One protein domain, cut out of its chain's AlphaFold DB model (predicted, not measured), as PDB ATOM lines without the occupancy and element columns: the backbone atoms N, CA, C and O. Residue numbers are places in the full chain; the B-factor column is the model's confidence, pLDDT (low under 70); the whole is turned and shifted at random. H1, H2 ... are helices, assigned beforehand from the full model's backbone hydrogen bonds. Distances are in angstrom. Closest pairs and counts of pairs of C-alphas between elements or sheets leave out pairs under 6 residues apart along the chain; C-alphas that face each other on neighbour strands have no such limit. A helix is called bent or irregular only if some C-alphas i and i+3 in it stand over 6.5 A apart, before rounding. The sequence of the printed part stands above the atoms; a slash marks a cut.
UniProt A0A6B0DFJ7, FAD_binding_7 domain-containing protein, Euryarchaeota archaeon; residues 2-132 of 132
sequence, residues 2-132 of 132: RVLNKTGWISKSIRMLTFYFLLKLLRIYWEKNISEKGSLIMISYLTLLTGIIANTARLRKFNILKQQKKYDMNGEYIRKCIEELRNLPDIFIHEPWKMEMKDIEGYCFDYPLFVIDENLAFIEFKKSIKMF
ATOM      1  N   ARG A   2     -10.405  37.934  24.967       85.00
ATOM      2  CA  ARG A   2     -11.279  38.549  23.936       85.00
ATOM      3  C   ARG A   2     -11.130  40.077  23.817       85.00
ATOM      4  O   ARG A   2     -11.040  40.595  22.711       85.00
ATOM      5  N   VAL A   3     -11.029  40.781  24.950       86.50
ATOM      6  CA  VAL A   3     -10.809  42.239  24.981       86.50
ATOM      7  C   VAL A   3      -9.500  42.632  24.307       86.50
ATOM      8  O   VAL A   3      -9.520  43.503  23.454       86.50
ATOM      9  N   LEU A   4      -8.392  41.946  24.612       84.38
ATOM     10  CA  LEU A   4      -7.094  42.225  23.988       84.38
ATOM     11  C   LEU A   4      -7.172  42.115  22.466       84.38
ATOM     12  O   LEU A   4      -6.642  42.968  21.769       84.38
ATOM     13  N   ASN A   5      -7.861  41.089  21.966       83.06
ATOM     14  CA  ASN A   5      -7.993  40.859  20.531       83.06
ATOM     15  C   ASN A   5      -8.867  41.923  19.854       83.06
ATOM     16  O   ASN A   5      -8.588  42.290  18.718       83.06
ATOM     17  N   LYS A   6      -9.903  42.424  20.541       84.88
ATOM     18  CA  LYS A   6     -10.808  43.459  20.013       84.88
ATOM     19  C   LYS A   6     -10.209  44.868  20.087       84.88
ATOM     20  O   LYS A   6     -10.273  45.603  19.112       84.88
ATOM     21  N   THR A   7      -9.666  45.261  21.237       84.88
ATOM     22  CA  THR A   7      -9.256  46.653  21.514       84.88
ATOM     23  C   THR A   7      -7.749  46.868  21.445       84.88
ATOM     24  O   THR A   7      -7.301  48.009  21.429       84.88
ATOM     25  N   GLY A   8      -6.949  45.801  21.471       81.62
ATOM     26  CA  GLY A   8      -5.498  45.905  21.612       81.62
ATOM     27  C   GLY A   8      -5.052  46.398  22.990       81.62
ATOM     28  O   GLY A   8      -3.894  46.758  23.154       81.62
ATOM     29  N   TRP A   9      -5.929  46.444  23.999       79.94
ATOM     30  CA  TRP A   9      -5.561  46.928  25.332       79.94
ATOM     31  C   TRP A   9      -6.336  46.226  26.448       79.94
ATOM     32  O   TRP A   9      -7.511  45.900  26.314       79.94
ATOM     33  N   ILE A  10      -5.678  46.013  27.585       83.81
ATOM     34  CA  ILE A  10      -6.236  45.391  28.791       83.81
ATOM     35  C   ILE A  10      -5.707  46.146  30.024       83.81
ATOM     36  O   ILE A  10      -4.644  46.741  29.957       83.81
ATOM     37  N   SER A  11      -6.391  46.141  31.172       83.56
ATOM     38  CA  SER A  11      -5.880  46.809  32.384       83.56
ATOM     39  C   SER A  11      -4.652  46.100  32.991       83.56
ATOM     40  O   SER A  11      -4.450  44.897  32.810       83.56
ATOM     41  N   LYS A  12      -3.831  46.817  33.775       79.12
ATOM     42  CA  LYS A  12      -2.643  46.248  34.453       79.12
ATOM     43  C   LYS A  12      -2.981  44.999  35.281       79.12
ATOM     44  O   LYS A  12      -2.255  44.010  35.217       79.12
ATOM     45  N   SER A  13      -4.091  45.018  36.019       80.06
ATOM     46  CA  SER A  13      -4.529  43.892  36.854       80.06
ATOM     47  C   SER A  13      -4.835  42.639  36.031       80.06
ATOM     48  O   SER A  13      -4.393  41.546  36.379       80.06
ATOM     49  N   ILE A  14      -5.524  42.794  34.899       82.44
ATOM     50  CA  ILE A  14      -5.882  41.669  34.025       82.44
ATOM     51  C   ILE A  14      -4.649  41.149  33.276       82.44
ATOM     52  O   ILE A  14      -4.523  39.940  33.085       82.44
ATOM     53  N   ARG A  15      -3.692  42.017  32.915       80.62
ATOM     54  CA  ARG A  15      -2.392  41.580  32.372       80.62
ATOM     55  C   ARG A  15      -1.655  40.680  33.365       80.62
ATOM     56  O   ARG A  15      -1.237  39.591  32.984       80.62
ATOM     57  N   MET A  16      -1.564  41.080  34.639       78.50
ATOM     58  CA  MET A  16      -0.946  40.249  35.685       78.50
ATOM     59  C   MET A  16      -1.664  38.905  35.859       78.50
ATOM     60  O   MET A  16      -1.006  37.873  35.977       78.50
ATOM     61  N   LEU A  17      -3.000  38.907  35.830       82.44
ATOM     62  CA  LEU A  17      -3.808  37.688  35.922       82.44
ATOM     63  C   LEU A  17      -3.546  36.741  34.743       82.44
ATOM     64  O   LEU A  17      -3.357  35.545  34.932       82.44
ATOM     65  N   THR A  18      -3.482  37.297  33.533       82.00
ATOM     66  CA  THR A  18      -3.220  36.551  32.296       82.00
ATOM     67  C   THR A  18      -1.833  35.911  32.335       82.00
ATOM     68  O   THR A  18      -1.682  34.734  32.018       82.00
ATOM     69  N   PHE A  19      -0.824  36.658  32.789       78.44
ATOM     70  CA  PHE A  19       0.531  36.145  32.975       78.44
ATOM     71  C   PHE A  19       0.611  35.023  34.005       78.44
ATOM     72  O   PHE A  19       1.245  34.001  33.752       78.44
ATOM     73  N   TYR A  20      -0.031  35.202  35.161       81.31
ATOM     74  CA  TYR A  20      -0.102  34.167  36.186       81.31
ATOM     75  C   TYR A  20      -0.743  32.887  35.639       81.31
ATOM     76  O   TYR A  20      -0.201  31.800  35.838       81.31
ATOM     77  N   PHE A  21      -1.849  33.026  34.904       82.94
ATOM     78  CA  PHE A  21      -2.553  31.909  34.285       82.94
ATOM     79  C   PHE A  21      -1.677  31.165  33.265       82.94
ATOM     80  O   PHE A  21      -1.523  29.952  33.361       82.94
ATOM     81  N   LEU A  22      -1.017  31.876  32.349       80.56
ATOM     82  CA  LEU A  22      -0.141  31.258  31.346       80.56
ATOM     83  C   LEU A  22       1.076  30.559  31.966       80.56
ATOM     84  O   LEU A  22       1.359  29.407  31.644       80.56
ATOM     85  N   LEU A  23       1.784  31.240  32.869       78.31
ATOM     86  CA  LEU A  23       3.063  30.756  33.391       78.31
ATOM     87  C   LEU A  23       2.902  29.712  34.495       78.31
ATOM     88  O   LEU A  23       3.631  28.723  34.504       78.31
ATOM     89  N   LYS A  24       1.996  29.940  35.456       79.06
ATOM     90  CA  LYS A  24       1.885  29.083  36.648       79.06
ATOM     91  C   LYS A  24       0.808  28.017  36.531       79.06
ATOM     92  O   LYS A  24       0.999  26.947  37.094       79.06
ATOM     93  N   LEU A  25      -0.296  28.301  35.839       83.31
ATOM     94  CA  LEU A  25      -1.380  27.326  35.686       83.31
ATOM     95  C   LEU A  25      -1.174  26.465  34.443       83.31
ATOM     96  O   LEU A  25      -1.102  25.250  34.557       83.31
ATOM     97  N   LEU A  26      -1.000  27.086  33.275       82.44
ATOM     98  CA  LEU A  26      -0.817  26.360  32.015       82.44
ATOM     99  C   LEU A  26       0.620  25.882  31.775       82.44
ATOM    100  O   LEU A  26       0.833  24.997  30.952       82.44
ATOM    101  N   ARG A  27       1.612  26.462  32.466       78.12
ATOM    102  CA  ARG A  27       3.050  26.178  32.269       78.12
ATOM    103  C   ARG A  27       3.509  26.378  30.821       78.12
ATOM    104  O   ARG A  27       4.480  25.774  30.370       78.12
ATOM    105  N   ILE A  28       2.814  27.250  30.100       73.44
ATOM    106  CA  ILE A  28       3.115  27.569  28.716       73.44
ATOM    107  C   ILE A  28       4.170  28.670  28.695       73.44
ATOM    108  O   ILE A  28       3.994  29.734  29.295       73.44
ATOM    109  N   TYR A  29       5.263  28.425  27.969       66.69
ATOM    110  CA  TYR A  29       6.257  29.461  27.727       66.69
ATOM    111  C   TYR A  29       5.660  30.531  26.809       66.69
ATOM    112  O   TYR A  29       5.166  30.244  25.712       66.69
ATOM    113  N   TRP A  30       5.674  31.768  27.299       62.53
ATOM    114  CA  TRP A  30       4.979  32.903  26.696       62.53
ATOM    115  C   TRP A  30       5.549  33.277  25.319       62.53
ATOM    116  O   TRP A  30       4.788  33.674  24.442       62.53
ATOM    117  N   GLU A  31       6.848  33.063  25.099       61.72
ATOM    118  CA  GLU A  31       7.543  33.370  23.838       61.72
ATOM    119  C   GLU A  31       6.950  32.645  22.627       61.72
ATOM    120  O   GLU A  31       6.954  33.178  21.523       61.72
ATOM    121  N   LYS A  32       6.393  31.444  22.825       59.22
ATOM    122  CA  LYS A  32       5.911  30.596  21.727       59.22
ATOM    123  C   LYS A  32       4.411  30.758  21.430       59.22
ATOM    124  O   LYS A  32       3.940  30.231  20.431       59.22
ATOM    125  N   ASN A  33       3.645  31.445  22.286       56.06
ATOM    126  CA  ASN A  33       2.177  31.307  22.316       56.06
ATOM    127  C   ASN A  33       1.386  32.619  22.285       56.06
ATOM    128  O   ASN A  33       0.177  32.614  22.521       56.06
ATOM    129  N   ILE A  34       2.032  33.749  22.008       59.44
ATOM    130  CA  ILE A  34       1.342  35.036  21.950       59.44
ATOM    131  C   ILE A  34       1.458  35.599  20.536       59.44
ATOM    132  O   ILE A  34       2.550  35.682  19.982       59.44
ATOM    133  N   SER A  35       0.321  35.995  19.956       61.28
ATOM    134  CA  SER A  35       0.287  36.720  18.684       61.28
ATOM    135  C   SER A  35       1.120  38.004  18.761       61.28
ATOM    136  O   SER A  35       1.244  38.600  19.831       61.28
ATOM    137  N   GLU A  36       1.639  38.483  17.631       58.94
ATOM    138  CA  GLU A  36       2.508  39.673  17.565       58.94
ATOM    139  C   GLU A  36       1.924  40.913  18.280       58.94
ATOM    140  O   GLU A  36       2.650  41.698  18.885       58.94
ATOM    141  N   LYS A  37       0.591  41.075  18.288       57.50
ATOM    142  CA  LYS A  37      -0.094  42.172  19.003       57.50
ATOM    143  C   LYS A  37      -0.181  41.956  20.516       57.50
ATOM    144  O   LYS A  37      -0.096  42.913  21.282       57.50
ATOM    145  N   GLY A  38      -0.384  40.718  20.963       58.41
ATOM    146  CA  GLY A  38      -0.437  40.399  22.389       58.41
ATOM    147  C   GLY A  38       0.948  40.396  23.032       58.41
ATOM    148  O   GLY A  38       1.071  40.702  24.221       58.41
ATOM    149  N   SER A  39       1.983  40.072  22.251       59.53
ATOM    150  CA  SER A  39       3.340  39.873  22.746       59.53
ATOM    151  C   SER A  39       3.926  41.198  23.217       59.53
ATOM    152  O   SER A  39       4.376  41.262  24.351       59.53
ATOM    153  N   LEU A  40       3.792  42.288  22.455       56.88
ATOM    154  CA  LEU A  40       4.277  43.627  22.833       56.88
ATOM    155  C   LEU A  40       3.740  44.112  24.192       56.88
ATOM    156  O   LEU A  40       4.484  44.615  25.034       56.88
ATOM    157  N   ILE A  41       2.443  43.910  24.433       59.97
ATOM    158  CA  ILE A  41       1.757  44.352  25.656       59.97
ATOM    159  C   ILE A  41       2.106  43.462  26.851       59.97
ATOM    160  O   ILE A  41       2.072  43.911  27.998       59.97
ATOM    161  N   MET A  42       2.409  42.191  26.597       59.47
ATOM    162  CA  MET A  42       2.858  41.268  27.627       59.47
ATOM    163  C   MET A  42       4.345  41.511  27.956       59.47
ATOM    164  O   MET A  42       4.689  41.682  29.126       59.47
ATOM    165  N   ILE A  43       5.203  41.659  26.945       57.81
ATOM    166  CA  ILE A  43       6.648  41.909  27.062       57.81
ATOM    167  C   ILE A  43       6.942  43.146  27.919       57.81
ATOM    168  O   ILE A  43       7.807  43.080  28.791       57.81
ATOM    169  N   SER A  44       6.183  44.241  27.771       55.28
ATOM    170  CA  SER A  44       6.424  45.467  28.555       55.28
ATOM    171  C   SER A  44       6.254  45.283  30.072       55.28
ATOM    172  O   SER A  44       6.762  46.087  30.847       55.28
ATOM    173  N   TYR A  45       5.529  44.248  30.515       55.72
ATOM    174  CA  TYR A  45       5.330  43.929  31.934       55.72
ATOM    175  C   TYR A  45       6.170  42.750  32.413       55.72
ATOM    176  O   TYR A  45       6.248  42.533  33.626       55.72
ATOM    177  N   LEU A  46       6.818  42.019  31.500       54.09
ATOM    178  CA  LEU A  46       7.749  40.958  31.852       54.09
ATOM    179  C   LEU A  46       8.891  41.522  32.698       54.09
ATOM    180  O   LEU A  46       9.192  40.938  33.721       54.09
ATOM    181  N   THR A  47       9.437  42.694  32.363       53.78
ATOM    182  CA  THR A  47      10.511  43.363  33.130       53.78
ATOM    183  C   THR A  47      10.089  43.746  34.555       53.78
ATOM    184  O   THR A  47      10.868  43.646  35.502       53.78
ATOM    185  N   LEU A  48       8.826  44.139  34.732       53.38
ATOM    186  CA  LEU A  48       8.258  44.545  36.020       53.38
ATOM    187  C   LEU A  48       7.913  43.329  36.895       53.38
ATOM    188  O   LEU A  48       8.083  43.359  38.113       53.38
ATOM    189  N   LEU A  49       7.458  42.239  36.273       53.25
ATOM    190  CA  LEU A  49       7.194  40.969  36.942       53.25
ATOM    191  C   LEU A  49       8.481  40.190  37.219       53.25
ATOM    192  O   LEU A  49       8.586  39.637  38.305       53.25
ATOM    193  N   THR A  50       9.474  40.168  36.329       52.78
ATOM    194  CA  THR A  50      10.763  39.497  36.563       52.78
ATOM    195  C   THR A  50      11.522  40.141  37.711       52.78
ATOM    196  O   THR A  50      12.049  39.401  38.527       52.78
ATOM    197  N   GLY A  51      11.478  41.467  37.888       50.34
ATOM    198  CA  GLY A  51      12.036  42.123  39.080       50.34
ATOM    199  C   GLY A  51      11.360  41.700  40.398       50.34
ATOM    200  O   GLY A  51      12.026  41.486  41.408       50.34
ATOM    201  N   ILE A  52      10.037  41.495  40.387       49.62
ATOM    202  CA  ILE A  52       9.257  41.041  41.558       49.62
ATOM    203  C   ILE A  52       9.427  39.523  41.797       49.62
ATOM    204  O   ILE A  52       9.469  39.054  42.937       49.62
ATOM    205  N   ILE A  53       9.543  38.737  40.724       48.75
ATOM    206  CA  ILE A  53       9.702  37.275  40.723       48.75
ATOM    207  C   ILE A  53      11.152  36.867  41.044       48.75
ATOM    208  O   ILE A  53      11.349  35.821  41.665       48.75
ATOM    209  N   ALA A  54      12.150  37.678  40.676       47.16
ATOM    210  CA  ALA A  54      13.571  37.394  40.883       47.16
ATOM    211  C   ALA A  54      13.957  37.366  42.365       47.16
ATOM    212  O   ALA A  54      14.698  36.467  42.754       47.16
ATOM    213  N   ASN A  55      13.414  38.270  43.190       48.00
ATOM    214  CA  ASN A  55      13.885  38.416  44.570       48.00
ATOM    215  C   ASN A  55      13.102  37.610  45.620       48.00
ATOM    216  O   ASN A  55      13.733  37.079  46.524       48.00
ATOM    217  N   THR A  56      11.772  37.450  45.534       46.19
ATOM    218  CA  THR A  56      11.009  36.729  46.592       46.19
ATOM    219  C   THR A  56       9.636  36.172  46.177       46.19
ATOM    220  O   THR A  56       9.066  35.349  46.894       46.19
ATOM    221  N   ALA A  57       9.066  36.553  45.023       56.56
ATOM    222  CA  ALA A  57       7.655  36.274  44.709       56.56
ATOM    223  C   ALA A  57       7.380  35.047  43.811       56.56
ATOM    224  O   ALA A  57       6.231  34.844  43.390       56.56
ATOM    225  N   ARG A  58       8.378  34.194  43.523       60.50
ATOM    226  CA  ARG A  58       8.196  32.980  42.689       60.50
ATOM    227  C   ARG A  58       7.049  32.091  43.182       60.50
ATOM    228  O   ARG A  58       6.233  31.637  42.382       60.50
ATOM    229  N   LEU A  59       6.905  31.938  44.497       63.47
ATOM    230  CA  LEU A  59       5.881  31.095  45.125       63.47
ATOM    231  C   LEU A  59       4.610  31.848  45.545       63.47
ATOM    232  O   LEU A  59       3.760  31.280  46.224       63.47
ATOM    233  N   ARG A  60       4.426  33.114  45.153       74.12
ATOM    234  CA  ARG A  60       3.185  33.826  45.483       74.12
ATOM    235  C   ARG A  60       2.022  33.267  44.660       74.12
ATOM    236  O   ARG A  60       2.067  33.297  43.424       74.12
ATOM    237  N   LYS A  61       0.994  32.767  45.346       76.31
ATOM    238  CA  LYS A  61      -0.277  32.343  44.749       76.31
ATOM    239  C   LYS A  61      -1.169  33.562  44.517       76.31
ATOM    240  O   LYS A  61      -1.320  34.392  45.415       76.31
ATOM    241  N   PHE A  62      -1.762  33.659  43.332       77.62
ATOM    242  CA  PHE A  62      -2.816  34.626  43.040       77.62
ATOM    243  C   PHE A  62      -4.144  33.885  43.011       77.62
ATOM    244  O   PHE A  62      -4.347  33.052  42.140       77.62
ATOM    245  N   ASN A  63      -5.028  34.201  43.955       83.25
ATOM    246  CA  ASN A  63      -6.372  33.638  43.975       83.25
ATOM    247  C   ASN A  63      -7.241  34.386  42.956       83.25
ATOM    248  O   ASN A  63      -7.581  35.553  43.180       83.25
ATOM    249  N   ILE A  64      -7.551  33.729  41.837       84.31
ATOM    250  CA  ILE A  64      -8.226  34.348  40.690       84.31
ATOM    251  C   ILE A  64      -9.642  34.768  41.080       84.31
ATOM    252  O   ILE A  64     -10.020  35.924  40.888       84.31
ATOM    253  N   LEU A  65     -10.373  33.861  41.726       85.75
ATOM    254  CA  LEU A  65     -11.756  34.072  42.148       85.75
ATOM    255  C   LEU A  65     -11.893  35.249  43.116       85.75
ATOM    256  O   LEU A  65     -12.787  36.081  42.968       85.75
ATOM    257  N   LYS A  66     -10.980  35.374  44.089       87.31
ATOM    258  CA  LYS A  66     -10.985  36.513  45.020       87.31
ATOM    259  C   LYS A  66     -10.744  37.840  44.306       87.31
ATOM    260  O   LYS A  66     -11.351  38.837  44.679       87.31
ATOM    261  N   GLN A  67      -9.860  37.873  43.307       86.00
ATOM    262  CA  GLN A  67      -9.613  39.098  42.541       86.00
ATOM    263  C   GLN A  67     -10.806  39.447  41.652       86.00
ATOM    264  O   GLN A  67     -11.184  40.612  41.598       86.00
ATOM    265  N   GLN A  68     -11.430  38.455  41.015       86.81
ATOM    266  CA  GLN A  68     -12.643  38.660  40.222       86.81
ATOM    267  C   GLN A  68     -13.762  39.253  41.075       86.81
ATOM    268  O   GLN A  68     -14.218  40.347  40.769       86.81
ATOM    269  N   LYS A  69     -14.106  38.621  42.202       88.00
ATOM    270  CA  LYS A  69     -15.148  39.132  43.109       88.00
ATOM    271  C   LYS A  69     -14.815  40.511  43.678       88.00
ATOM    272  O   LYS A  69     -15.705  41.321  43.877       88.00
ATOM    273  N   LYS A  70     -13.535  40.806  43.934       89.00
ATOM    274  CA  LYS A  70     -13.109  42.118  44.442       89.00
ATOM    275  C   LYS A  70     -13.266  43.236  43.407       89.00
ATOM    276  O   LYS A  70     -13.596  44.355  43.783       89.00
ATOM    277  N   TYR A  71     -12.947  42.961  42.144       86.38
ATOM    278  CA  TYR A  71     -12.928  43.973  41.083       86.38
ATOM    279  C   TYR A  71     -14.217  44.035  40.261       86.38
ATOM    280  O   TYR A  71     -14.443  45.043  39.602       86.38
ATOM    281  N   ASP A  72     -15.032  42.986  40.285       88.69
ATOM    282  CA  ASP A  72     -16.226  42.839  39.457       88.69
ATOM    283  C   ASP A  72     -17.316  42.083  40.232       88.69
ATOM    284  O   ASP A  72     -17.653  40.964  39.881       88.69
ATOM    285  N   MET A  73     -17.836  42.661  41.323       88.38
ATOM    286  CA  MET A  73     -18.783  41.978  42.229       88.38
ATOM    287  C   MET A  73     -20.036  41.423  41.530       88.38
ATOM    288  O   MET A  73     -20.495  40.345  41.895       88.38
ATOM    289  N   ASN A  74     -20.554  42.138  40.525       87.62
ATOM    290  CA  ASN A  74     -21.764  41.765  39.779       87.62
ATOM    291  C   ASN A  74     -21.449  41.082  38.432       87.62
ATOM    292  O   ASN A  74     -22.344  40.796  37.637       87.62
ATOM    293  N   GLY A  75     -20.169  40.862  38.118       89.44
ATOM    294  CA  GLY A  75     -19.777  40.260  36.847       89.44
ATOM    295  C   GLY A  75     -20.053  41.124  35.607       89.44
ATOM    296  O   GLY A  75     -20.066  40.592  34.496       89.44
ATOM    297  N   GLU A  76     -20.297  42.432  35.742       91.25
ATOM    298  CA  GLU A  76     -20.606  43.327  34.616       91.25
ATOM    299  C   GLU A  76     -19.487  43.330  33.573       91.25
ATOM    300  O   GLU A  76     -19.738  43.310  32.361       91.25
ATOM    301  N   TYR A  77     -18.232  43.305  34.034       89.88
ATOM    302  CA  TYR A  77     -17.092  43.231  33.131       89.88
ATOM    303  C   TYR A  77     -17.089  41.899  32.377       89.88
ATOM    304  O   TYR A  77     -16.888  41.886  31.159       89.88
ATOM    305  N   ILE A  78     -17.364  40.786  33.062       89.81
ATOM    306  CA  ILE A  78     -17.471  39.458  32.441       89.81
ATOM    307  C   ILE A  78     -18.591  39.438  31.393       89.81
ATOM    308  O   ILE A  78     -18.319  39.064  30.253       89.81
ATOM    309  N   ARG A  79     -19.793  39.929  31.716       90.44
ATOM    310  CA  ARG A  79     -20.941  40.015  30.789       90.44
ATOM    311  C   ARG A  79     -20.630  40.867  29.553       90.44
ATOM    312  O   ARG A  79     -21.029  40.545  28.431       90.44
ATOM    313  N   LYS A  80     -19.880  41.960  29.719       90.75
ATOM    314  CA  LYS A  80     -19.447  42.800  28.590       90.75
ATOM    315  C   LYS A  80     -18.435  42.081  27.699       90.75
ATOM    316  O   LYS A  80     -18.472  42.231  26.479       90.75
ATOM    317  N   CYS A  81     -17.523  41.319  28.299       88.19
ATOM    318  CA  CYS A  81     -16.412  40.678  27.597       88.19
ATOM    319  C   CYS A  81     -16.767  39.324  26.968       88.19
ATOM    320  O   CYS A  81     -16.165  38.949  25.957       88.19
ATOM    321  N   ILE A  82     -17.689  38.585  27.584       88.75
ATOM    322  CA  ILE A  82     -18.098  37.230  27.219       88.75
ATOM    323  C   ILE A  82     -19.616  37.247  27.081       88.75
ATOM    324  O   ILE A  82     -20.354  37.161  28.057       88.75
ATOM    325  N   GLU A  83     -20.068  37.407  25.841       85.88
ATOM    326  CA  GLU A  83     -21.484  37.632  25.549       85.88
ATOM    327  C   GLU A  83     -22.337  36.395  25.852       85.88
ATOM    328  O   GLU A  83     -23.464  36.540  26.307       85.88
ATOM    329  N   GLU A  84     -21.760  35.197  25.709       86.00
ATOM    330  CA  GLU A  84     -22.384  33.912  26.067       86.00
ATOM    331  C   GLU A  84     -22.820  33.857  27.539       86.00
ATOM    332  O   GLU A  84     -23.830  33.247  27.868       86.00
ATOM    333  N   LEU A  85     -22.089  34.526  28.436       86.00
ATOM    334  CA  LEU A  85     -22.354  34.504  29.876       86.00
ATOM    335  C   LEU A  85     -23.277  35.652  30.322       86.00
ATOM    336  O   LEU A  85     -23.520  35.820  31.515       86.00
ATOM    337  N   ARG A  86     -23.806  36.464  29.392       86.38
ATOM    338  CA  ARG A  86     -24.601  37.662  29.721       86.38
ATOM    339  C   ARG A  86     -25.881  37.384  30.479       86.38
ATOM    340  O   ARG A  86     -26.303  38.269  31.211       86.38
ATOM    341  N   ASN A  87     -26.478  36.214  30.300       85.00
ATOM    342  CA  ASN A  87     -27.766  35.886  30.905       85.00
ATOM    343  C   ASN A  87     -27.615  35.148  32.239       85.00
ATOM    344  O   ASN A  87     -28.601  34.977  32.940       85.00
ATOM    345  N   LEU A  88     -26.398  34.750  32.624       85.56
ATOM    346  CA  LEU A  88     -26.183  34.005  33.861       85.56
ATOM    347  C   LEU A  88     -26.580  34.817  35.102       85.56
ATOM    348  O   LEU A  88     -26.403  36.037  35.113       85.56
ATOM    349  N   PRO A  89     -27.061  34.175  36.175       86.12
ATOM    350  CA  PRO A  89     -27.226  34.832  37.468       86.12
ATOM    351  C   PRO A  89     -25.879  35.296  38.047       86.12
ATOM    352  O   PRO A  89     -24.852  34.643  37.846       86.12
ATOM    353  N   ASP A  90     -25.885  36.375  38.836       86.38
ATOM    354  CA  ASP A  90     -24.675  36.939  39.472       86.38
ATOM    355  C   ASP A  90     -23.921  35.919  40.339       86.38
ATOM    356  O   ASP A  90     -22.700  35.956  40.463       86.38
ATOM    357  N   ILE A  91     -24.645  34.953  40.906       86.06
ATOM    358  CA  ILE A  91     -24.087  33.891  41.751       86.06
ATOM    359  C   ILE A  91     -23.123  32.997  40.953       86.06
ATOM    360  O   ILE A  91     -22.101  32.555  41.484       86.06
ATOM    361  N   PHE A  92     -23.419  32.768  39.670       86.62
ATOM    362  CA  PHE A  92     -22.697  31.830  38.810       86.62
ATOM    363  C   PHE A  92     -21.774  32.511  37.798       86.62
ATOM    364  O   PHE A  92     -20.949  31.839  37.188       86.62
ATOM    365  N   ILE A  93     -21.829  33.839  37.645       88.00
ATOM    366  CA  ILE A  93     -21.041  34.564  36.630       88.00
ATOM    367  C   ILE A  93     -19.522  34.358  36.768       88.00
ATOM    368  O   ILE A  93     -18.794  34.334  35.776       88.00
ATOM    369  N   HIS A  94     -19.032  34.183  37.998       88.00
ATOM    370  CA  HIS A  94     -17.617  33.928  38.281       88.00
ATOM    371  C   HIS A  94     -17.239  32.446  38.237       88.00
ATOM    372  O   HIS A  94     -16.065  32.125  38.060       88.00
ATOM    373  N   GLU A  95     -18.212  31.557  38.432       87.69
ATOM    374  CA  GLU A  95     -18.018  30.111  38.554       87.69
ATOM    375  C   GLU A  95     -19.134  29.362  37.799       87.69
ATOM    376  O   GLU A  95     -19.920  28.649  38.424       87.69
ATOM    377  N   PRO A  96     -19.228  29.503  36.459       84.81
ATOM    378  CA  PRO A  96     -20.332  28.930  35.679       84.81
ATOM    379  C   PRO A  96     -20.377  27.398  35.757       84.81
ATOM    380  O   PRO A  96     -21.444  26.802  35.689       84.81
ATOM    381  N   TRP A  97     -19.230  26.750  35.984       82.38
ATOM    382  CA  TRP A  97     -19.120  25.296  36.148       82.38
ATOM    383  C   TRP A  97     -19.728  24.758  37.454       82.38
ATOM    384  O   TRP A  97     -19.778  23.545  37.631       82.38
ATOM    385  N   LYS A  98     -20.137  25.623  38.391       83.81
ATOM    386  CA  LYS A  98     -20.833  25.210  39.620       83.81
ATOM    387  C   LYS A  98     -22.350  25.114  39.457       83.81
ATOM    388  O   LYS A  98     -23.002  24.692  40.407       83.81
ATOM    389  N   MET A  99     -22.908  25.520  38.315       80.19
ATOM    390  CA  MET A  99     -24.331  25.303  38.047       80.19
ATOM    391  C   MET A  99     -24.620  23.806  37.951       80.19
ATOM    392  O   MET A  99     -23.942  23.082  37.219       80.19
ATOM    393  N   GLU A 100     -25.629  23.347  38.686       75.31
ATOM    394  CA  GLU A 100     -26.125  21.981  38.550       75.31
ATOM    395  C   GLU A 100     -26.906  21.836  37.241       75.31
ATOM    396  O   GLU A 100     -27.503  22.796  36.762       75.31
ATOM    397  N   MET A 101     -26.967  20.626  36.673       67.88
ATOM    398  CA  MET A 101     -27.680  20.382  35.405       67.88
ATOM    399  C   MET A 101     -29.136  20.873  35.411       67.88
ATOM    400  O   MET A 101     -29.625  21.313  34.377       67.88
ATOM    401  N   LYS A 102     -29.800  20.864  36.573       66.94
ATOM    402  CA  LYS A 102     -31.169  21.373  36.743       66.94
ATOM    403  C   LYS A 102     -31.279  22.887  36.545       66.94
ATOM    404  O   LYS A 102     -32.280  23.362  36.029       66.94
ATOM    405  N   ASP A 103     -30.240  23.633  36.910       67.62
ATOM    406  CA  ASP A 103     -30.187  25.088  36.738       67.62
ATOM    407  C   ASP A 103     -29.778  25.483  35.308       67.62
ATOM    408  O   ASP A 103     -29.957  26.631  34.907       67.62
ATOM    409  N   ILE A 104     -29.234  24.538  34.527       67.69
ATOM    410  CA  ILE A 104     -28.793  24.738  33.136       67.69
ATOM    411  C   ILE A 104     -29.974  24.671  32.152       67.69
ATOM    412  O   ILE A 104     -29.889  25.261  31.078       67.69
ATOM    413  N   GLU A 105     -31.099  24.036  32.506       59.50
ATOM    414  CA  GLU A 105     -32.249  23.810  31.603       59.50
ATOM    415  C   GLU A 105     -32.900  25.097  31.039       59.50
ATOM    416  O   GLU A 105     -33.676  25.025  30.090       59.50
ATOM    417  N   GLY A 106     -32.541  26.283  31.545       61.28
ATOM    418  CA  GLY A 106     -32.946  27.589  30.999       61.28
ATOM    419  C   GLY A 106     -31.825  28.416  30.353       61.28
ATOM    420  O   GLY A 106     -32.088  29.503  29.839       61.28
ATOM    421  N   TYR A 107     -30.579  27.938  30.375       64.12
ATOM    422  CA  TYR A 107     -29.403  28.699  29.961       64.12
ATOM    423  C   TYR A 107     -28.539  27.898  28.984       64.12
ATOM    424  O   TYR A 107     -27.771  27.022  29.365       64.12
ATOM    425  N   CYS A 108     -28.612  28.253  27.701       57.62
ATOM    426  CA  CYS A 108     -27.663  27.774  26.703       57.62
ATOM    427  C   CYS A 108     -26.500  28.770  26.612       57.62
ATOM    428  O   CYS A 108     -26.633  29.830  25.997       57.62
ATOM    429  N   PHE A 109     -25.377  28.465  27.261       69.12
ATOM    430  CA  PHE A 109     -24.129  29.206  27.083       69.12
ATOM    431  C   PHE A 109     -23.054  28.272  26.535       69.12
ATOM    432  O   PHE A 109     -22.635  27.322  27.192       69.12
ATOM    433  N   ASP A 110     -22.604  28.563  25.317       73.81
ATOM    434  CA  ASP A 110     -21.501  27.865  24.655       73.81
ATOM    435  C   ASP A 110     -20.161  28.385  25.197       73.81
ATOM    436  O   ASP A 110     -19.438  29.136  24.543       73.81
ATOM    437  N   TYR A 111     -19.882  28.067  26.465       80.06
ATOM    438  CA  TYR A 111     -18.649  28.446  27.145       80.06
ATOM    439  C   TYR A 111     -17.857  27.192  27.529       80.06
ATOM    440  O   TYR A 111     -18.432  26.255  28.087       80.06
ATOM    441  N   PRO A 112     -16.536  27.150  27.268       79.25
ATOM    442  CA  PRO A 112     -15.740  25.962  27.531       79.25
ATOM    443  C   PRO A 112     -15.785  25.559  29.003       79.25
ATOM    444  O   PRO A 112     -15.772  26.398  29.912       79.25
ATOM    445  N   LEU A 113     -15.771  24.244  29.216       74.50
ATOM    446  CA  LEU A 113     -15.681  23.647  30.540       74.50
ATOM    447  C   LEU A 113     -14.403  24.085  31.260       74.50
ATOM    448  O   LEU A 113     -13.388  24.442  30.654       74.50
ATOM    449  N   PHE A 114     -14.478  24.047  32.587       75.50
ATOM    450  CA  PHE A 114     -13.386  24.401  33.480       75.50
ATOM    451  C   PHE A 114     -12.109  23.627  33.125       75.50
ATOM    452  O   PHE A 114     -12.059  22.405  33.232       75.50
ATOM    453  N   VAL A 115     -11.083  24.355  32.677       72.31
ATOM    454  CA  VAL A 115      -9.894  23.747  32.062       72.31
ATOM    455  C   VAL A 115      -8.931  23.188  33.114       72.31
ATOM    456  O   VAL A 115      -8.367  22.120  32.906       72.31
ATOM    457  N   ILE A 116      -8.715  23.894  34.235       81.25
ATOM    458  CA  ILE A 116      -7.677  23.568  35.233       81.25
ATOM    459  C   ILE A 116      -8.111  23.971  36.643       81.25
ATOM    460  O   ILE A 116      -8.486  25.123  36.861       81.25
ATOM    461  N   ASP A 117      -7.914  23.079  37.622       83.38
ATOM    462  CA  ASP A 117      -7.979  23.420  39.049       83.38
ATOM    463  C   ASP A 117      -6.758  24.254  39.484       83.38
ATOM    464  O   ASP A 117      -5.609  23.802  39.432       83.38
ATOM    465  N   GLU A 118      -7.020  25.481  39.955       82.75
ATOM    466  CA  GLU A 118      -6.007  26.427  40.437       82.75
ATOM    467  C   GLU A 118      -5.127  25.830  41.548       82.75
ATOM    468  O   GLU A 118      -3.925  26.101  41.616       82.75
ATOM    469  N   ASN A 119      -5.710  25.033  42.447       85.19
ATOM    470  CA  ASN A 119      -4.990  24.456  43.577       85.19
ATOM    471  C   ASN A 119      -4.014  23.379  43.118       85.19
ATOM    472  O   ASN A 119      -2.848  23.399  43.523       85.19
ATOM    473  N   LEU A 120      -4.490  22.468  42.273       86.38
ATOM    474  CA  LEU A 120      -3.710  21.340  41.787       86.38
ATOM    475  C   LEU A 120      -2.545  21.827  40.921       86.38
ATOM    476  O   LEU A 120      -1.391  21.508  41.215       86.38
ATOM    477  N   ALA A 121      -2.816  22.708  39.957       85.56
ATOM    478  CA  ALA A 121      -1.780  23.277  39.099       85.56
ATOM    479  C   ALA A 121      -0.724  24.061  39.896       85.56
ATOM    480  O   ALA A 121       0.475  23.977  39.621       85.56
ATOM    481  N   PHE A 122      -1.130  24.776  40.950       84.12
ATOM    482  CA  PHE A 122      -0.180  25.476  41.811       84.12
ATOM    483  C   PHE A 122       0.704  24.519  42.632       84.12
ATOM    484  O   PHE A 122       1.892  24.794  42.834       84.12
ATOM    485  N   ILE A 123       0.157  23.394  43.107       85.69
ATOM    486  CA  ILE A 123       0.934  22.356  43.802       85.69
ATOM    487  C   ILE A 123       1.976  21.756  42.855       85.69
ATOM    488  O   ILE A 123       3.140  21.619  43.239       85.69
ATOM    489  N   GLU A 124       1.591  21.443  41.621       85.88
ATOM    490  CA  GLU A 124       2.505  20.931  40.598       85.88
ATOM    491  C   GLU A 124       3.604  21.934  40.248       85.88
ATOM    492  O   GLU A 124       4.783  21.578  40.225       85.88
ATOM    493  N   PHE A 125       3.251  23.209  40.083       82.88
ATOM    494  CA  PHE A 125       4.215  24.285  39.866       82.88
ATOM    495  C   PHE A 125       5.222  24.404  41.024       82.88
ATOM    496  O   PHE A 125       6.428  24.571  40.821       82.88
ATOM    497  N   LYS A 126       4.748  24.274  42.271       82.19
ATOM    498  CA  LYS A 126       5.622  24.280  43.452       82.19
ATOM    499  C   LYS A 126       6.579  23.084  43.454       82.19
ATOM    500  O   LYS A 126       7.724  23.246  43.872       82.19
ATOM    501  N   LYS A 127       6.134  21.908  42.995       84.00
ATOM    502  CA  LYS A 127       6.996  20.726  42.835       84.00
ATOM    503  C   LYS A 127       8.059  20.955  41.761       84.00
ATOM    504  O   LYS A 127       9.223  20.684  42.029       84.00
ATOM    505  N   SER A 128       7.697  21.524  40.607       79.56
ATOM    506  CA  SER A 128       8.657  21.749  39.518       79.56
ATOM    507  C   SER A 128       9.772  22.727  39.881       79.56
ATOM    508  O   SER A 128      10.878  22.572  39.391       79.56
ATOM    509  N   ILE A 129       9.516  23.713  40.752       74.94
ATOM    510  CA  ILE A 129      10.568  24.631  41.227       74.94
ATOM    511  C   ILE A 129      11.552  23.931  42.171       74.94
ATOM    512  O   ILE A 129      12.726  24.259  42.149       74.94
ATOM    513  N   LYS A 130      11.083  22.995  43.007       66.62
ATOM    514  CA  LYS A 130      11.920  22.285  43.993       66.62
ATOM    515  C   LYS A 130      12.825  21.206  43.387       66.62
ATOM    516  O   LYS A 130      13.656  20.665  44.103       66.62
ATOM    517  N   MET A 131      12.597  20.834  42.129       57.94
ATOM    518  CA  MET A 131      13.408  19.849  41.404       57.94
ATOM    519  C   MET A 131      14.675  20.456  40.776       57.94
ATOM    520  O   MET A 131      15.477  19.705  40.229       57.94
ATOM    521  N   PHE A 132      14.842  21.777  40.861       45.53
ATOM    522  CA  PHE A 132      16.058  22.510  40.506       45.53
ATOM    523  C   PHE A 132      16.747  23.002  41.778       45.53
ATOM    524  O   PHE A 132      17.994  23.048  41.771       45.53
TER     525      PHE A 132
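AT A GLANCE: This is residues 2 to 132 of the 132 residues of the protein "FAD_binding_7 domain-containing protein" of Euryarchaeota archaeon (UniProt A0A6B0DFJ7). Seven helices make a sparsely joined arrangement: H2 lies nearest the middle, H7 crosses its last residues, H3 crosses it on one side and H4 runs beside it, opposite ways, on the other. The far end of the longest axis is a part made largely of loops, with the short helices H5 and H6 and the long links round them, while H1 has its closest neighbours in H3 and H5. The printed part has 131 residues with seven named helices, H1 to H7 in order along the chain, and no named strand; its class is all helix. It is only just compact, close to loose, with a radius of gyration of the C-alphas of 16.5 A, and it spans 49 by 34 by 27 A. Residues 51 to 56 of H3 stick out.

HOW THE PARTS SIT: H1, residues 2 to 7, is close to but not clearly touching H3, residues 36 to 57. Their closest C-alphas, those of Leu 4 and Gly 38, are 7.1 A apart, and the two helices run opposite ways at a steep tilt of 62 degrees. H1 is also close to but not clearly touching H5, residues 76 to 81. There the closest C-alphas are those of Val 3 and Cys 81, at 6.4 A, and the lines stand about perpendicular, at 78 degrees. H2, residues 12 to 25, touches H7, residues 118 to 130, with residues 24 to 25 alone. The closest C-alphas, those of Leu 25 and Ala 121, are 5.3 A apart; the two helices run the same way at a steep tilt of 67 degrees. H2 is close to but not clearly touching H3, with the C-alphas of Arg 15 and Met 42 closest at 7.1 A and the lines about perpendicular, at 76 degrees. H4, residues 64 to 71, is close to but not clearly touching H2: the closest C-alphas, those of Leu 17 and Ile 64, are 7.3 A apart, at a shallow tilt of 8 degrees, opposite ways. H4 and H7 are only just apart, with their closest C-alphas at 8.2 A. H6, residues 101 to 104, touches no helix. In H1, H2, H4, H5 and H7 every pair of O i and N i+4 is within hydrogen-bond range; in H3 9 of 18 are, and H6 is too short for such a pair, with its 1 pair of O i and N i+3 within range.

IN THESE COORDINATES: H1 begins at C-alpha 2, at (-11.279, 38.549, 23.936), and is 8.7 A long from first to last C-alpha. H2 measures 19.0 A. H3, the longest helix by residues, measures 27.8 A; it has a kink of 45 degrees near residue 45 and is irregular, with C-alphas 54 and 57 lying 7.1 A apart. It ends at C-alpha 57, at (7.655, 36.274, 44.709). H4 measures 10.7 A, H5 8.6 A and H6 5.0 A. H7 measures 18.7 A and ends at C-alpha 130, at (11.920, 22.285, 43.993).

THE WHOLE: The two C-alphas farthest apart, those of Gly 106 and Phe 132, are 50.2 A apart. The printed part has no cut and ends at residue 132, the chain's last residue. The links H1 to H2 and H4 to H5 are tight, and those from H5 to H6, residues 82 to 100, and from H6 to H7, residues 105 to 117, are long. The mean pLDDT of the printed part is 75.1; residues 29 to 59, 101 to 109 and 130 to 132 are under 70, and H3 has a mean of 54.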